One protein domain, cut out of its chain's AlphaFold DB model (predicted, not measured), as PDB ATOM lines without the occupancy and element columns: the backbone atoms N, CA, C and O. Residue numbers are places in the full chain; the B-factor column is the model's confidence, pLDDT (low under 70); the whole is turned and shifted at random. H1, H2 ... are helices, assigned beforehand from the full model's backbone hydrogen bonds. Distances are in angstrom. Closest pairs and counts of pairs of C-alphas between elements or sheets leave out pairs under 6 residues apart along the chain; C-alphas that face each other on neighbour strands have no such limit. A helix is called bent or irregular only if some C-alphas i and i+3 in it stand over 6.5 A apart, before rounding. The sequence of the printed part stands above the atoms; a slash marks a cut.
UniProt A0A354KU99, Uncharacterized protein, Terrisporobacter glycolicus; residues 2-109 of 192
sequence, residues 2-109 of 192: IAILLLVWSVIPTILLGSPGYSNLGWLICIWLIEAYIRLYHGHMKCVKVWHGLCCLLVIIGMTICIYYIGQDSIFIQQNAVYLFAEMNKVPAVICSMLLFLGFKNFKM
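What this domain is: This is residues 2 to 109 of the 192 residues of an uncharacterized protein of Terrisporobacter glycolicus (UniProt A0A354KU99). The long helix H3 lies beside H4 and H5, which run one after the other in a row along its length, H4 by its later part and H5 by its earlier part. On the side of H5 away from H3, H1 and H2 pack steeply across H5 and touch each other. The printed part has 108 residues with five named helices, in the order H1 H2 H3 H4 H5, and no named strand; the class is all helix. The whole is only just compact, close to loose, with a radius of gyration of the C-alphas of 15.2 A, and elongated, with spans of 47 by 28 by 19 A.

Where its parts are: H3, residues 50 to 73, is the longest helix, 36.9 A from C-alpha 50 at (144.905, 144.535, 124.873) to C-alpha 73 at (157.890, 110.002, 123.181). It is irregular, with C-alphas 70 and 73 7.6 A apart. H4 holds residues 75 to 85, and H5 holds residues 91 to 106, 22.5 A long, ending with C-alpha 106 at (138.869, 149.847, 122.964). H2, residues 24 to 41, measures 26.0 A. H1, residues 2 to 15, begins with C-alpha 2 at (130.982, 134.203, 108.342) and is only just irregular: C-alphas 9 and 12 are 6.7 A apart.

How they stand to each other: H5 is the hub, touching H1, H2 and H3. H3 touches it with residues 50 to 60 alone, opposite ways at a shallow tilt of 18 degrees; the closest C-alphas, of Val 50 and Gly 103, are 3.9 A apart. H3 and H4 form a helical hairpin, opposite ways at a shallow tilt of 6 degrees, closest at the C-alphas of Gly 71 and Gln 78, 4.8 A apart. H4 and H5 are close but not clearly touching, with the C-alphas of Phe 85 and Pro 92 closest at 6.3 A. H1 touches H5 with residues 10 to 14 alone, at a steep tilt of 45 degrees; the closest C-alphas, of Ser 10 and Val 91, are 5.8 A apart. H2 and H5 only just touch, with 3 pairs of C-alphas within 8 A, the closest those of Glu 35 and Met 98 at 6.9 A. H1 and H2 touch at a steep tilt of 53 degrees, with the C-alphas of Ile 2 and Ile 34 closest at 6.7 A. H3 is apart from H1 and from H2. In H2 and H5 every O i to N i+4 pair is within hydrogen-bond range; in H1 8 of 10 are, in H3 18 of 20 and in H4 6 of 7.

The domain as a whole: The two C-alphas farthest apart, those of Asp 73 and Met 109, are 47.9 A apart. The printed part has no cut and no long link. The mean pLDDT of the printed part is 84.4; residues 17 to 21, 43 to 44 and 86 are under 70.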
ATOM      1  N   ILE A   2     129.730 134.142 107.549       81.94
ATOM      2  CA  ILE A   2     130.982 134.203 108.342       81.94
ATOM      3  C   ILE A   2     131.179 132.970 109.246       81.94
ATOM      4  O   ILE A   2     132.261 132.395 109.274       81.94
ATOM      5  N   ALA A   3     130.120 132.507 109.920       80.38
ATOM      6  CA  ALA A   3     130.173 131.293 110.739       80.38
ATOM      7  C   ALA A   3     130.540 130.033 109.931       80.38
ATOM      8  O   ALA A   3     131.255 129.175 110.428       80.38
ATOM      9  N   ILE A   4     130.101 129.949 108.668       81.81
ATOM     10  CA  ILE A   4     130.430 128.830 107.772       81.81
ATOM     11  C   ILE A   4     131.915 128.891 107.394       81.81
ATOM     12  O   ILE A   4     132.592 127.874 107.452       81.81
ATOM     13  N   LEU A   5     132.446 130.081 107.087       82.75
ATOM     14  CA  LEU A   5     133.874 130.265 106.794       82.75
ATOM     15  C   LEU A   5     134.755 129.878 107.990       82.75
ATOM     16  O   LEU A   5     135.738 129.165 107.815       82.75
ATOM     17  N   LEU A   6     134.372 130.273 109.207       83.25
ATOM     18  CA  LEU A   6     135.061 129.854 110.433       83.25
ATOM     19  C   LEU A   6     134.985 128.347 110.657       83.25
ATOM     20  O   LEU A   6     135.978 127.723 111.029       83.25
ATOM     21  N   LEU A   7     133.818 127.752 110.422       83.88
ATOM     22  CA  LEU A   7     133.641 126.320 110.591       83.88
ATOM     23  C   LEU A   7     134.545 125.546 109.623       83.88
ATOM     24  O   LEU A   7     135.281 124.659 110.052       83.88
ATOM     25  N   VAL A   8     134.543 125.926 108.345       83.19
ATOM     26  CA  VAL A   8     135.284 125.232 107.284       83.19
ATOM     27  C   VAL A   8     136.793 125.468 107.381       83.19
ATOM     28  O   VAL A   8     137.560 124.523 107.225       83.19
ATOM     29  N   TRP A   9     137.239 126.699 107.651       82.56
ATOM     30  CA  TRP A   9     138.669 127.046 107.627       82.56
ATOM     31  C   TRP A   9     139.352 127.033 108.992       82.56
ATOM     32  O   TRP A   9     140.578 127.067 109.025       82.56
ATOM     33  N   SER A  10     138.604 126.933 110.098       85.00
ATOM     34  CA  SER A  10     139.185 126.917 111.446       85.00
ATOM     35  C   SER A  10     138.732 125.764 112.329       85.00
ATOM     36  O   SER A  10     139.574 125.025 112.843       85.00
ATOM     37  N   VAL A  11     137.424 125.540 112.469       84.31
ATOM     38  CA  VAL A  11     136.906 124.507 113.385       84.31
ATOM     39  C   VAL A  11     137.221 123.102 112.874       84.31
ATOM     40  O   VAL A  11     137.831 122.319 113.601       84.31
ATOM     41  N   ILE A  12     136.888 122.797 111.614       84.50
ATOM     42  CA  ILE A  12     137.193 121.497 110.994       84.50
ATOM     43  C   ILE A  12     138.705 121.199 111.053       84.50
ATOM     44  O   ILE A  12     139.064 120.152 111.588       84.50
ATOM     45  N   PRO A  13     139.612 122.104 110.628       80.88
ATOM     46  CA  PRO A  13     141.058 121.865 110.696       80.88
ATOM     47  C   PRO A  13     141.626 121.702 112.106       80.88
ATOM     48  O   PRO A  13     142.742 121.199 112.250       80.88
ATOM     49  N   THR A  14     140.921 122.195 113.127       82.25
ATOM     50  CA  THR A  14     141.326 122.063 114.533       82.25
ATOM     51  C   THR A  14     140.896 120.708 115.100       82.25
ATOM     52  O   THR A  14     141.664 120.094 115.829       82.25
ATOM     53  N   ILE A  15     139.706 120.214 114.739       81.88
ATOM     54  CA  ILE A  15     139.168 118.938 115.247       81.88
ATOM     55  C   ILE A  15     139.718 117.739 114.465       81.88
ATOM     56  O   ILE A  15     140.131 116.750 115.062       81.88
ATOM     57  N   LEU A  16     139.727 117.815 113.132       77.88
ATOM     58  CA  LEU A  16     140.072 116.692 112.250       77.88
ATOM     59  C   LEU A  16     141.576 116.536 111.980       77.88
ATOM     60  O   LEU A  16     141.937 115.684 111.178       77.88
ATOM     61  N   LEU A  17     142.439 117.335 112.623       65.56
ATOM     62  CA  LEU A  17     143.899 117.291 112.446       65.56
ATOM     63  C   LEU A  17     144.312 117.183 110.964       65.56
ATOM     64  O   LEU A  17     144.920 116.214 110.524       65.56
ATOM     65  N   GLY A  18     143.949 118.190 110.171       62.94
ATOM     66  CA  GLY A  18     144.276 118.234 108.743       62.94
ATOM     67  C   GLY A  18     144.106 119.635 108.173       62.94
ATOM     68  O   GLY A  18     143.288 120.406 108.682       62.94
ATOM     69  N   SER A  19     144.946 120.009 107.207       60.88
ATOM     70  CA  SER A  19     144.914 121.337 106.593       60.88
ATOM     71  C   SER A  19     144.176 121.227 105.262       60.88
ATOM     72  O   SER A  19     144.791 120.841 104.265       60.88
ATOM     73  N   PRO A  20     142.857 121.499 105.204       59.22
ATOM     74  CA  PRO A  20     142.225 121.743 103.920       59.22
ATOM     75  C   PRO A  20     142.940 122.959 103.338       59.22
ATOM     76  O   PRO A  20     142.926 124.028 103.949       59.22
ATOM     77  N   GLY A  21     143.646 122.764 102.223       64.25
ATOM     78  CA  GLY A  21     144.470 123.803 101.618       64.25
ATOM     79  C   GLY A  21     143.699 125.119 101.533       64.25
ATOM     80  O   GLY A  21     142.625 125.181 100.936       64.25
ATOM     81  N   TYR A  22     144.229 126.156 102.175       72.25
ATOM     82  CA  TYR A  22     143.632 127.482 102.199       72.25
ATOM     83  C   TYR A  22     144.674 128.514 101.776       72.25
ATOM     84  O   TYR A  22     145.877 128.331 101.946       72.25
ATOM     85  N   SER A  23     144.206 129.611 101.188       85.88
ATOM     86  CA  SER A  23     145.067 130.744 100.861       85.88
ATOM     87  C   SER A  23     145.265 131.597 102.108       85.88
ATOM     88  O   SER A  23     144.275 132.019 102.709       85.88
ATOM     89  N   ASN A  24     146.512 131.913 102.465       86.88
ATOM     90  CA  ASN A  24     146.814 132.838 103.564       86.88
ATOM     91  C   ASN A  24     146.098 134.184 103.380       86.88
ATOM     92  O   ASN A  24     145.501 134.702 104.322       86.88
ATOM     93  N   LEU A  25     146.063 134.703 102.146       88.88
ATOM     94  CA  LEU A  25     145.331 135.922 101.811       88.88
ATOM     95  C   LEU A  25     143.822 135.754 102.025       88.88
ATOM     96  O   LEU A  25     143.178 136.631 102.597       88.88
ATOM     97  N   GLY A  26     143.258 134.625 101.588       88.81
ATOM     98  CA  GLY A  26     141.851 134.301 101.830       88.81
ATOM     99  C   GLY A  26     141.533 134.272 103.325       88.81
ATOM    100  O   GLY A  26     140.551 134.869 103.765       88.81
ATOM    101  N   TRP A  27     142.408 133.654 104.115       88.75
ATOM    102  CA  TRP A  27     142.289 133.604 105.567       88.75
ATOM    103  C   TRP A  27     142.364 134.991 106.215       88.75
ATOM    104  O   TRP A  27     141.514 135.322 107.046       88.75
ATOM    105  N   LEU A  28     143.303 135.842 105.786       89.81
ATOM    106  CA  LEU A  28     143.388 137.231 106.244       89.81
ATOM    107  C   LEU A  28     142.080 137.988 105.973       89.81
ATOM    108  O   LEU A  28     141.575 138.680 106.858       89.81
ATOM    109  N   ILE A  29     141.511 137.840 104.772       90.44
ATOM    110  CA  ILE A  29     140.226 138.459 104.410       90.44
ATOM    111  C   ILE A  29     139.111 137.946 105.327       90.44
ATOM    112  O   ILE A  29     138.307 138.744 105.809       90.44
ATOM    113  N   CYS A  30     139.068 136.643 105.620       90.12
ATOM    114  CA  CYS A  30     138.079 136.078 106.536       90.12
ATOM    115  C   CYS A  30     138.161 136.679 107.939       90.12
ATOM    116  O   CYS A  30     137.134 137.124 108.456       90.12
ATOM    117  N   ILE A  31     139.357 136.746 108.531       90.00
ATOM    118  CA  ILE A  31     139.560 137.400 109.831       90.00
ATOM    119  C   ILE A  31     139.122 138.862 109.766       90.00
ATOM    120  O   ILE A  31     138.378 139.327 110.626       90.00
ATOM    121  N   TRP A  32     139.484 139.582 108.707       89.56
ATOM    122  CA  TRP A  32     139.109 140.985 108.572       89.56
ATOM    123  C   TRP A  32     137.588 141.201 108.498       89.56
ATOM    124  O   TRP A  32     137.063 142.119 109.132       89.56
ATOM    125  N   LEU A  33     136.864 140.326 107.792       90.94
ATOM    126  CA  LEU A  33     135.397 140.345 107.736       90.94
ATOM    127  C   LEU A  33     134.759 140.072 109.102       90.94
ATOM    128  O   LEU A  33     133.761 140.706 109.447       90.94
ATOM    129  N   ILE A  34     135.333 139.161 109.885       89.50
ATOM    130  CA  ILE A  34     134.887 138.873 111.251       89.50
ATOM    131  C   ILE A  34     135.046 140.112 112.134       89.50
ATOM    132  O   ILE A  34     134.087 140.543 112.775       89.50
ATOM    133  N   GLU A  35     136.228 140.727 112.125       89.25
ATOM    134  CA  GLU A  35     136.492 141.919 112.932       89.25
ATOM    135  C   GLU A  35     135.619 143.111 112.505       89.25
ATOM    136  O   GLU A  35     135.145 143.892 113.342       89.25
ATOM    137  N   ALA A  36     135.354 143.250 111.202       89.25
ATOM    138  CA  ALA A  36     134.424 144.240 110.668       89.25
ATOM    139  C   ALA A  36     132.981 143.986 111.139       89.25
ATOM    140  O   ALA A  36     132.314 144.919 111.593       89.25
ATOM    141  N   TYR A  37     132.522 142.731 111.109       89.62
ATOM    142  CA  TYR A  37     131.204 142.334 111.612       89.62
ATOM    143  C   TYR A  37     131.051 142.645 113.106       89.62
ATOM    144  O   TYR A  37     130.083 143.288 113.520       89.62
ATOM    145  N   ILE A  38     132.040 142.267 113.920       87.06
ATOM    146  CA  ILE A  38     132.055 142.556 115.359       87.06
ATOM    147  C   ILE A  38     132.026 144.070 115.608       87.06
ATOM    148  O   ILE A  38     131.336 144.549 116.514       87.06
ATOM    149  N   ARG A  39     132.757 144.851 114.804       86.69
ATOM    150  CA  ARG A  39     132.750 146.315 114.894       86.69
ATOM    151  C   ARG A  39     131.370 146.908 114.626       86.69
ATOM    152  O   ARG A  39     130.999 147.827 115.354       86.69
ATOM    153  N   LEU A  40     130.660 146.386 113.628       88.44
ATOM    154  CA  LEU A  40     129.367 146.893 113.177       88.44
ATOM    155  C   LEU A  40     128.220 146.531 114.134       88.44
ATOM    156  O   LEU A  40     127.417 147.400 114.458       88.44
ATOM    157  N   TYR A  41     128.165 145.286 114.621       85.38
ATOM    158  CA  TYR A  41     127.006 144.780 115.377       85.38
ATOM    159  C   TYR A  41     127.240 144.631 116.887       85.38
ATOM    160  O   TYR A  41     126.307 144.758 117.675       85.38
ATOM    161  N   HIS A  42     128.480 144.406 117.331       73.31
ATOM    162  CA  HIS A  42     128.800 144.085 118.731       73.31
ATOM    163  C   HIS A  42     129.694 145.156 119.379       73.31
ATOM    164  O   HIS A  42     130.679 144.872 120.063       73.31
ATOM    165  N   GLY A  43     129.320 146.431 119.207       65.62
ATOM    166  CA  GLY A  43     130.018 147.603 119.759       65.62
ATOM    167  C   GLY A  43     130.118 147.681 121.294       65.62
ATOM    168  O   GLY A  43     130.791 148.569 121.815       65.62
ATOM    169  N   HIS A  44     129.487 146.758 122.023       62.59
ATOM    170  CA  HIS A  44     129.345 146.793 123.481       62.59
ATOM    171  C   HIS A  44     130.409 145.999 124.256       62.59
ATOM    172  O   HIS A  44     130.440 146.092 125.481       62.59
ATOM    173  N   MET A  45     131.320 145.272 123.594       76.75
ATOM    174  CA  MET A  45     132.410 144.530 124.259       76.75
ATOM    175  C   MET A  45     133.533 145.455 124.772       76.75
ATOM    176  O   MET A  45     134.694 145.316 124.393       76.75
ATOM    177  N   LYS A  46     133.193 146.427 125.627       77.69
ATOM    178  CA  LYS A  46     134.099 147.478 126.128       77.69
ATOM    179  C   LYS A  46     135.086 146.987 127.194       77.69
ATOM    180  O   LYS A  46     136.080 147.657 127.457       77.69
ATOM    181  N   CYS A  47     134.822 145.834 127.808       84.31
ATOM    182  CA  CYS A  47     135.650 145.284 128.884       84.31
ATOM    183  C   CYS A  47     136.938 144.617 128.375       84.31
ATOM    184  O   CYS A  47     137.885 144.448 129.144       84.31
ATOM    185  N   VAL A  48     137.002 144.268 127.084       90.06
ATOM    186  CA  VAL A  48     138.184 143.631 126.494       90.06
ATOM    187  C   VAL A  48     139.294 144.668 126.332       90.06
ATOM    188  O   VAL A  48     139.132 145.681 125.653       90.06
ATOM    189  N   LYS A  49     140.434 144.401 126.966       92.81
ATOM    190  CA  LYS A  49     141.672 145.201 126.892       92.81
ATOM    191  C   LYS A  49     142.762 144.424 126.158       92.81
ATOM    192  O   LYS A  49     142.750 143.198 126.217       92.81
ATOM    193  N   VAL A  50     143.749 145.126 125.593       93.06
ATOM    194  CA  VAL A  50     144.905 144.535 124.873       93.06
ATOM    195  C   VAL A  50     145.588 143.414 125.671       93.06
ATOM    196  O   VAL A  50     145.927 142.380 125.103       93.06
ATOM    197  N   TRP A  51     145.695 143.562 126.997       93.94
ATOM    198  CA  TRP A  51     146.267 142.541 127.883       93.94
ATOM    199  C   TRP A  51     145.579 141.173 127.801       93.94
ATOM    200  O   TRP A  51     146.265 140.173 127.927       93.94
ATOM    201  N   HIS A  52     144.273 141.091 127.524       94.06
ATOM    202  CA  HIS A  52     143.598 139.792 127.371       94.06
ATOM    203  C   HIS A  52     144.123 139.033 126.148       94.06
ATOM    204  O   HIS A  52     144.339 137.827 126.220       94.06
ATOM    205  N   GLY A  53     144.372 139.746 125.044       93.75
ATOM    206  CA  GLY A  53     144.993 139.172 123.853       93.75
ATOM    207  C   GLY A  53     146.444 138.755 124.106       93.75
ATOM    208  O   GLY A  53     146.829 137.656 123.729       93.75
ATOM    209  N   LEU A  54     147.223 139.577 124.820       94.75
ATOM    210  CA  LEU A  54     148.598 139.226 125.209       94.75
ATOM    211  C   LEU A  54     148.645 138.005 126.140       94.75
ATOM    212  O   LEU A  54     149.466 137.117 125.937       94.75
ATOM    213  N   CYS A  55     147.744 137.916 127.119       95.56
ATOM    214  CA  CYS A  55     147.620 136.736 127.974       95.56
ATOM    215  C   CYS A  55     147.234 135.499 127.159       95.56
ATOM    216  O   CYS A  55     147.824 134.443 127.353       95.56
ATOM    217  N   CYS A  56     146.289 135.622 126.220       94.50
ATOM    218  CA  CYS A  56     145.912 134.527 125.328       94.50
ATOM    219  C   CYS A  56     147.109 134.048 124.488       94.50
ATOM    220  O   CYS A  56     147.349 132.846 124.405       94.50
ATOM    221  N   LEU A  57     147.916 134.974 123.962       92.75
ATOM    222  CA  LEU A  57     149.148 134.656 123.241       92.75
ATOM    223  C   LEU A  57     150.147 133.883 124.116       92.75
ATOM    224  O   LEU A  57     150.685 132.867 123.683       92.75
ATOM    225  N   LEU A  58     150.369 134.329 125.355       93.62
ATOM    226  CA  LEU A  58     151.249 133.636 126.303       93.62
ATOM    227  C   LEU A  58     150.736 132.233 126.644       93.62
ATOM    228  O   LEU A  58     151.532 131.302 126.727       93.62
ATOM    229  N   VAL A  59     149.417 132.066 126.788       93.12
ATOM    230  CA  VAL A  59     148.793 130.751 126.995       93.12
ATOM    231  C   VAL A  59     149.026 129.846 125.787       93.12
ATOM    232  O   VAL A  59     149.418 128.700 125.972       93.12
ATOM    233  N   ILE A  60     148.859 130.342 124.559       91.38
ATOM    234  CA  ILE A  60     149.118 129.565 123.336       91.38
ATOM    235  C   ILE A  60     150.579 129.103 123.281       91.38
ATOM    236  O   ILE A  60     150.842 127.923 123.043       91.38
ATOM    237  N   ILE A  61     151.526 130.007 123.548       89.81
ATOM    238  CA  ILE A  61     152.960 129.684 123.577       89.81
ATOM    239  C   ILE A  61     153.245 128.634 124.658       89.81
ATOM    240  O   ILE A  61     153.869 127.613 124.374       89.81
ATOM    241  N   GLY A  62     152.745 128.846 125.878       90.31
ATOM    242  CA  GLY A  62     152.927 127.922 126.997       90.31
ATOM    243  C   GLY A  62     152.343 126.534 126.725       90.31
ATOM    244  O   GLY A  62     153.012 125.535 126.978       90.31
ATOM    245  N   MET A  63     151.141 126.460 126.146       88.31
ATOM    246  CA  MET A  63     150.498 125.193 125.773       88.31
ATOM    247  C   MET A  63     151.269 124.475 124.666       88.31
ATOM    248  O   MET A  63     151.483 123.270 124.766       88.31
ATOM    249  N   THR A  64     151.760 125.209 123.662       87.12
ATOM    250  CA  THR A  64     152.601 124.639 122.596       87.12
ATOM    251  C   THR A  64     153.861 124.005 123.181       87.12
ATOM    252  O   THR A  64     154.163 122.854 122.883       87.12
ATOM    253  N   ILE A  65     154.569 124.729 124.055       87.38
ATOM    254  CA  ILE A  65     155.794 124.249 124.706       87.38
ATOM    255  C   ILE A  65     155.496 123.036 125.594       87.38
ATOM    256  O   ILE A  65     156.188 122.024 125.510       87.38
ATOM    257  N   CYS A  66     154.451 123.116 126.418       87.75
ATOM    258  CA  CYS A  66     154.052 122.044 127.326       87.75
ATOM    259  C   CYS A  66     153.758 120.743 126.564       87.75
ATOM    260  O   CYS A  66     154.345 119.705 126.862       87.75
ATOM    261  N   ILE A  67     152.919 120.809 125.526       85.44
ATOM    262  CA  ILE A  67     152.555 119.633 124.725       85.44
ATOM    263  C   ILE A  67     153.759 119.129 123.922       85.44
ATOM    264  O   ILE A  67     153.934 117.920 123.799       85.44
ATOM    265  N   TYR A  68     154.627 120.018 123.431       85.12
ATOM    266  CA  TYR A  68     155.864 119.623 122.757       85.12
ATOM    267  C   TYR A  68     156.792 118.803 123.671       85.12
ATOM    268  O   TYR A  68     157.366 117.811 123.221       85.12
ATOM    269  N   TYR A  69     156.923 119.178 124.951       84.94
ATOM    270  CA  TYR A  69     157.724 118.427 125.925       84.94
ATOM    271  C   TYR A  69     157.042 117.141 126.408       84.94
ATOM    272  O   TYR A  69     157.713 116.127 126.561       84.94
ATOM    273  N   ILE A  70     155.721 117.145 126.613       85.81
ATOM    274  CA  ILE A  70     154.967 115.929 126.972       85.81
ATOM    275  C   ILE A  70     154.990 114.915 125.818       85.81
ATOM    276  O   ILE A  70     155.047 113.710 126.036       85.81
ATOM    277  N   GLY A  71     154.954 115.403 124.580       82.00
ATOM    278  CA  GLY A  71     154.921 114.592 123.370       82.00
ATOM    279  C   GLY A  71     156.277 114.082 122.889       82.00
ATOM    280  O   GLY A  71     156.327 113.593 121.767       82.00
ATOM    281  N   GLN A  72     157.367 114.190 123.662       79.31
ATOM    282  CA  GLN A  72     158.689 113.760 123.175       79.31
ATOM    283  C   GLN A  72     158.743 112.278 122.790       79.31
ATOM    284  O   GLN A  72     159.425 111.928 121.831       79.31
ATOM    285  N   ASP A  73     157.951 111.439 123.458       82.62
ATOM    286  CA  ASP A  73     157.890 110.002 123.181       82.62
ATOM    287  C   ASP A  73     156.974 109.647 121.992       82.62
ATOM    288  O   ASP A  73     156.920 108.495 121.561       82.62
ATOM    289  N   SER A  74     156.242 110.619 121.434       82.06
ATOM    290  CA  SER A  74     155.324 110.409 120.313       82.06
ATOM    291  C   SER A  74     155.429 111.533 119.289       82.06
ATOM    292  O   SER A  74     154.878 112.621 119.459       82.06
ATOM    293  N   ILE A  75     156.058 111.219 118.153       77.31
ATOM    294  CA  ILE A  75     156.200 112.125 117.000       77.31
ATOM    295  C   ILE A  75     154.841 112.708 116.580       77.31
ATOM    296  O   ILE A  75     154.752 113.885 116.238       77.31
ATOM    297  N   PHE A  76     153.766 111.916 116.671       79.44
ATOM    298  CA  PHE A  76     152.408 112.367 116.375       79.44
ATOM    299  C   PHE A  76     151.958 113.502 117.305       79.44
ATOM    300  O   PHE A  76     151.438 114.515 116.843       79.44
ATOM    301  N   ILE A  77     152.185 113.373 118.614       77.19
ATOM    302  CA  ILE A  77     151.808 114.402 119.596       77.19
ATOM    303  C   ILE A  77     152.686 115.644 119.421       77.19
ATOM    304  O   ILE A  77     152.172 116.763 119.423       77.19
ATOM    305  N   GLN A  78     153.989 115.454 119.204       74.31
ATOM    306  CA  GLN A  78     154.936 116.550 119.016       74.31
ATOM    307  C   GLN A  78     154.607 117.404 117.779       74.31
ATOM    308  O   GLN A  78     154.574 118.634 117.867       74.31
ATOM    309  N   GLN A  79     154.315 116.772 116.638       72.00
ATOM    310  CA  GLN A  79     153.932 117.480 115.411       72.00
ATOM    311  C   GLN A  79     152.564 118.160 115.556       72.00
ATOM    312  O   GLN A  79     152.389 119.305 115.129       72.00
ATOM    313  N   ASN A  80     151.616 117.505 116.233       77.50
ATOM    314  CA  ASN A  80     150.290 118.069 116.464       77.50
ATOM    315  C   ASN A  80     150.290 119.239 117.457       77.50
ATOM    316  O   ASN A  80     149.422 120.101 117.356       77.50
ATOM    317  N   ALA A  81     151.263 119.325 118.371       73.75
ATOM    318  CA  ALA A  81     151.406 120.449 119.300       73.75
ATOM    319  C   ALA A  81     151.604 121.777 118.557       73.75
ATOM    320  O   ALA A  81     150.880 122.746 118.776       73.75
ATOM    321  N   VAL A  82     152.560 121.807 117.628       70.88
ATOM    322  CA  VAL A  82     152.823 122.992 116.801       70.88
ATOM    323  C   VAL A  82     151.649 123.229 115.853       70.88
ATOM    324  O   VAL A  82     151.155 124.346 115.731       70.88
ATOM    325  N   TYR A  83     151.132 122.166 115.245       75.12
ATOM    326  CA  TYR A  83     150.031 122.263 114.298       75.12
ATOM    327  C   TYR A  83     148.723 122.805 114.902       75.12
ATOM    328  O   TYR A  83     148.013 123.567 114.252       75.12
ATOM    329  N   LEU A  84     148.373 122.434 116.136       74.00
ATOM    330  CA  LEU A  84     147.118 122.843 116.780       74.00
ATOM    331  C   LEU A  84     147.160 124.267 117.344       74.00
ATOM    332  O   LEU A  84     146.117 124.920 117.417       74.00
ATOM    333  N   PHE A  85     148.337 124.737 117.759       76.12
ATOM    334  CA  PHE A  85     148.467 125.981 118.519       76.12
ATOM    335  C   PHE A  85     149.231 127.088 117.784       76.12
ATOM    336  O   PHE A  85     148.954 128.259 118.034       76.12
ATOM    337  N   ALA A  86     150.143 126.755 116.866       69.75
ATOM    338  CA  ALA A  86     150.948 127.736 116.130       69.75
ATOM    339  C   ALA A  86     150.440 128.029 114.706       69.75
ATOM    340  O   ALA A  86     150.808 129.057 114.137       69.75
ATOM    341  N   GLU A  87     149.576 127.186 114.132       81.50
ATOM    342  CA  GLU A  87     148.990 127.461 112.818       81.50
ATOM    343  C   GLU A  87     147.950 128.590 112.865       81.50
ATOM    344  O   GLU A  87     147.093 128.668 113.751       81.50
ATOM    345  N   MET A  88     147.998 129.466 111.857       83.81
ATOM    346  CA  MET A  88     147.222 130.715 111.832       83.81
ATOM    347  C   MET A  88     145.711 130.496 111.766       83.81
ATOM    348  O   MET A  88     144.943 131.377 112.154       83.81
ATOM    349  N   ASN A  89     145.283 129.354 111.227       84.12
ATOM    350  CA  ASN A  89     143.880 129.040 111.017       84.12
ATOM    351  C   ASN A  89     143.233 128.290 112.179       84.12
ATOM    352  O   ASN A  89     142.057 127.949 112.101       84.12
ATOM    353  N   LYS A  90     143.949 128.022 113.270       87.56
ATOM    354  CA  LYS A  90     143.390 127.269 114.398       87.56
ATOM    355  C   LYS A  90     142.547 128.145 115.308       87.56
ATOM    356  O   LYS A  90     142.771 129.349 115.428       87.56
ATOM    357  N   VAL A  91     141.589 127.517 115.985       88.44
ATOM    358  CA  VAL A  91     140.674 128.208 116.907       88.44
ATOM    359  C   VAL A  91     141.418 129.066 117.948       88.44
ATOM    360  O   VAL A  91     141.009 130.213 118.137       88.44
ATOM    361  N   PRO A  92     142.528 128.613 118.576       89.56
ATOM    362  CA  PRO A  92     143.281 129.459 119.504       89.56
ATOM    363  C   PRO A  92     143.814 130.741 118.851       89.56
ATOM    364  O   PRO A  92     143.684 131.822 119.425       89.56
ATOM    365  N   ALA A  93     144.348 130.645 117.628       89.56
ATOM    366  CA  ALA A  93     144.862 131.794 116.886       89.56
ATOM    367  C   ALA A  93     143.746 132.797 116.543       89.56
ATOM    368  O   ALA A  93     143.936 134.001 116.723       89.56
ATOM    369  N   VAL A  94     142.563 132.310 116.142       90.81
ATOM    370  CA  VAL A  94     141.372 133.145 115.883       90.81
ATOM    371  C   VAL A  94     140.924 133.887 117.141       90.81
ATOM    372  O   VAL A  94     140.666 135.089 117.107       90.81
ATOM    373  N   ILE A  95     140.838 133.189 118.275       91.19
ATOM    374  CA  ILE A  95     140.431 133.807 119.544       91.19
ATOM    375  C   ILE A  95     141.452 134.873 119.956       91.19
ATOM    376  O   ILE A  95     141.074 135.981 120.344       91.19
ATOM    377  N   CYS A  96     142.746 134.572 119.829       93.31
ATOM    378  CA  CYS A  96     143.809 135.521 120.135       93.31
ATOM    379  C   CYS A  96     143.735 136.769 119.240       93.31
ATOM    380  O   CYS A  96     143.836 137.890 119.750       93.31
ATOM    381  N   SER A  97     143.519 136.604 117.929       92.38
ATOM    382  CA  SER A  97     143.397 137.737 117.003       92.38
ATOM    383  C   SER A  97     142.196 138.619 117.343       92.38
ATOM    384  O   SER A  97     142.352 139.840 117.407       92.38
ATOM    385  N   MET A  98     141.047 138.015 117.669       91.69
ATOM    386  CA  MET A  98     139.840 138.735 118.098       91.69
ATOM    387  C   MET A  98     140.069 139.534 119.381       91.69
ATOM    388  O   MET A  98     139.710 140.712 119.466       91.69
ATOM    389  N   LEU A  99     140.690 138.924 120.397       93.38
ATOM    390  CA  LEU A  99     140.971 139.596 121.667       93.38
ATOM    391  C   LEU A  99     141.935 140.774 121.489       93.38
ATOM    392  O   LEU A  99     141.723 141.832 122.088       93.38
ATOM    393  N   LEU A 100     142.966 140.617 120.654       93.69
ATOM    394  CA  LEU A 100     143.892 141.700 120.323       93.69
ATOM    395  C   LEU A 100     143.183 142.826 119.568       93.69
ATOM    396  O   LEU A 100     143.304 143.987 119.965       93.69
ATOM    397  N   PHE A 101     142.400 142.503 118.535       92.50
ATOM    398  CA  PHE A 101     141.652 143.497 117.771       92.50
ATOM    399  C   PHE A 101     140.684 144.288 118.659       92.50
ATOM    400  O   PHE A 101     140.689 145.521 118.637       92.50
ATOM    401  N   LEU A 102     139.888 143.602 119.482       92.00
ATOM    402  CA  LEU A 102     138.968 144.241 120.425       92.00
ATOM    403  C   LEU A 102     139.706 145.078 121.466       92.00
ATOM    404  O   LEU A 102     139.285 146.197 121.771       92.00
ATOM    405  N   GLY A 103     140.829 144.567 121.968       92.38
ATOM    406  CA  GLY A 103     141.698 145.291 122.880       92.38
ATOM    407  C   GLY A 103     142.169 146.618 122.289       92.38
ATOM    408  O   GLY A 103     142.017 147.651 122.942       92.38
ATOM    409  N   PHE A 104     142.681 146.614 121.055       91.00
ATOM    410  CA  PHE A 104     143.131 147.828 120.367       91.00
ATOM    411  C   PHE A 104     141.976 148.737 119.936       91.00
ATOM    412  O   PHE A 104     142.118 149.955 119.997       91.00
ATOM    413  N   LYS A 105     140.814 148.181 119.574       89.19
ATOM    414  CA  LYS A 105     139.592 148.953 119.296       89.19
ATOM    415  C   LYS A 105     139.153 149.771 120.516       89.19
ATOM    416  O   LYS A 105     138.725 150.912 120.365       89.19
ATOM    417  N   ASN A 106     139.242 149.188 121.710       89.25
ATOM    418  CA  ASN A 106     138.869 149.847 122.964       89.25
ATOM    419  C   ASN A 106     139.992 150.728 123.535       89.25
ATOM    420  O   ASN A 106     139.746 151.560 124.413       89.25
ATOM    421  N   PHE A 107     141.225 150.550 123.060       89.88
ATOM    422  CA  PHE A 107     142.380 151.306 123.514       89.88
ATOM    423  C   PHE A 107     142.348 152.732 122.952       89.88
ATOM    424  O   PHE A 107     142.487 152.966 121.752       89.88
ATOM    425  N   LYS A 108     142.171 153.715 123.838       84.50
ATOM    426  CA  LYS A 108     142.179 155.134 123.470       84.50
ATOM    427  C   LYS A 108     143.617 155.614 123.281       84.50
ATOM    428  O   LYS A 108     144.275 155.996 124.246       84.50
ATOM    429  N   MET A 109     144.086 155.625 122.038       85.88
ATOM    430  CA  MET A 109     145.389 156.174 121.660       85.88
ATOM    431  C   MET A 109     145.222 157.453 120.837       85.88
ATOM    432  O   MET A 109     144.319 157.557 120.009       85.88
TER     433      MET A 109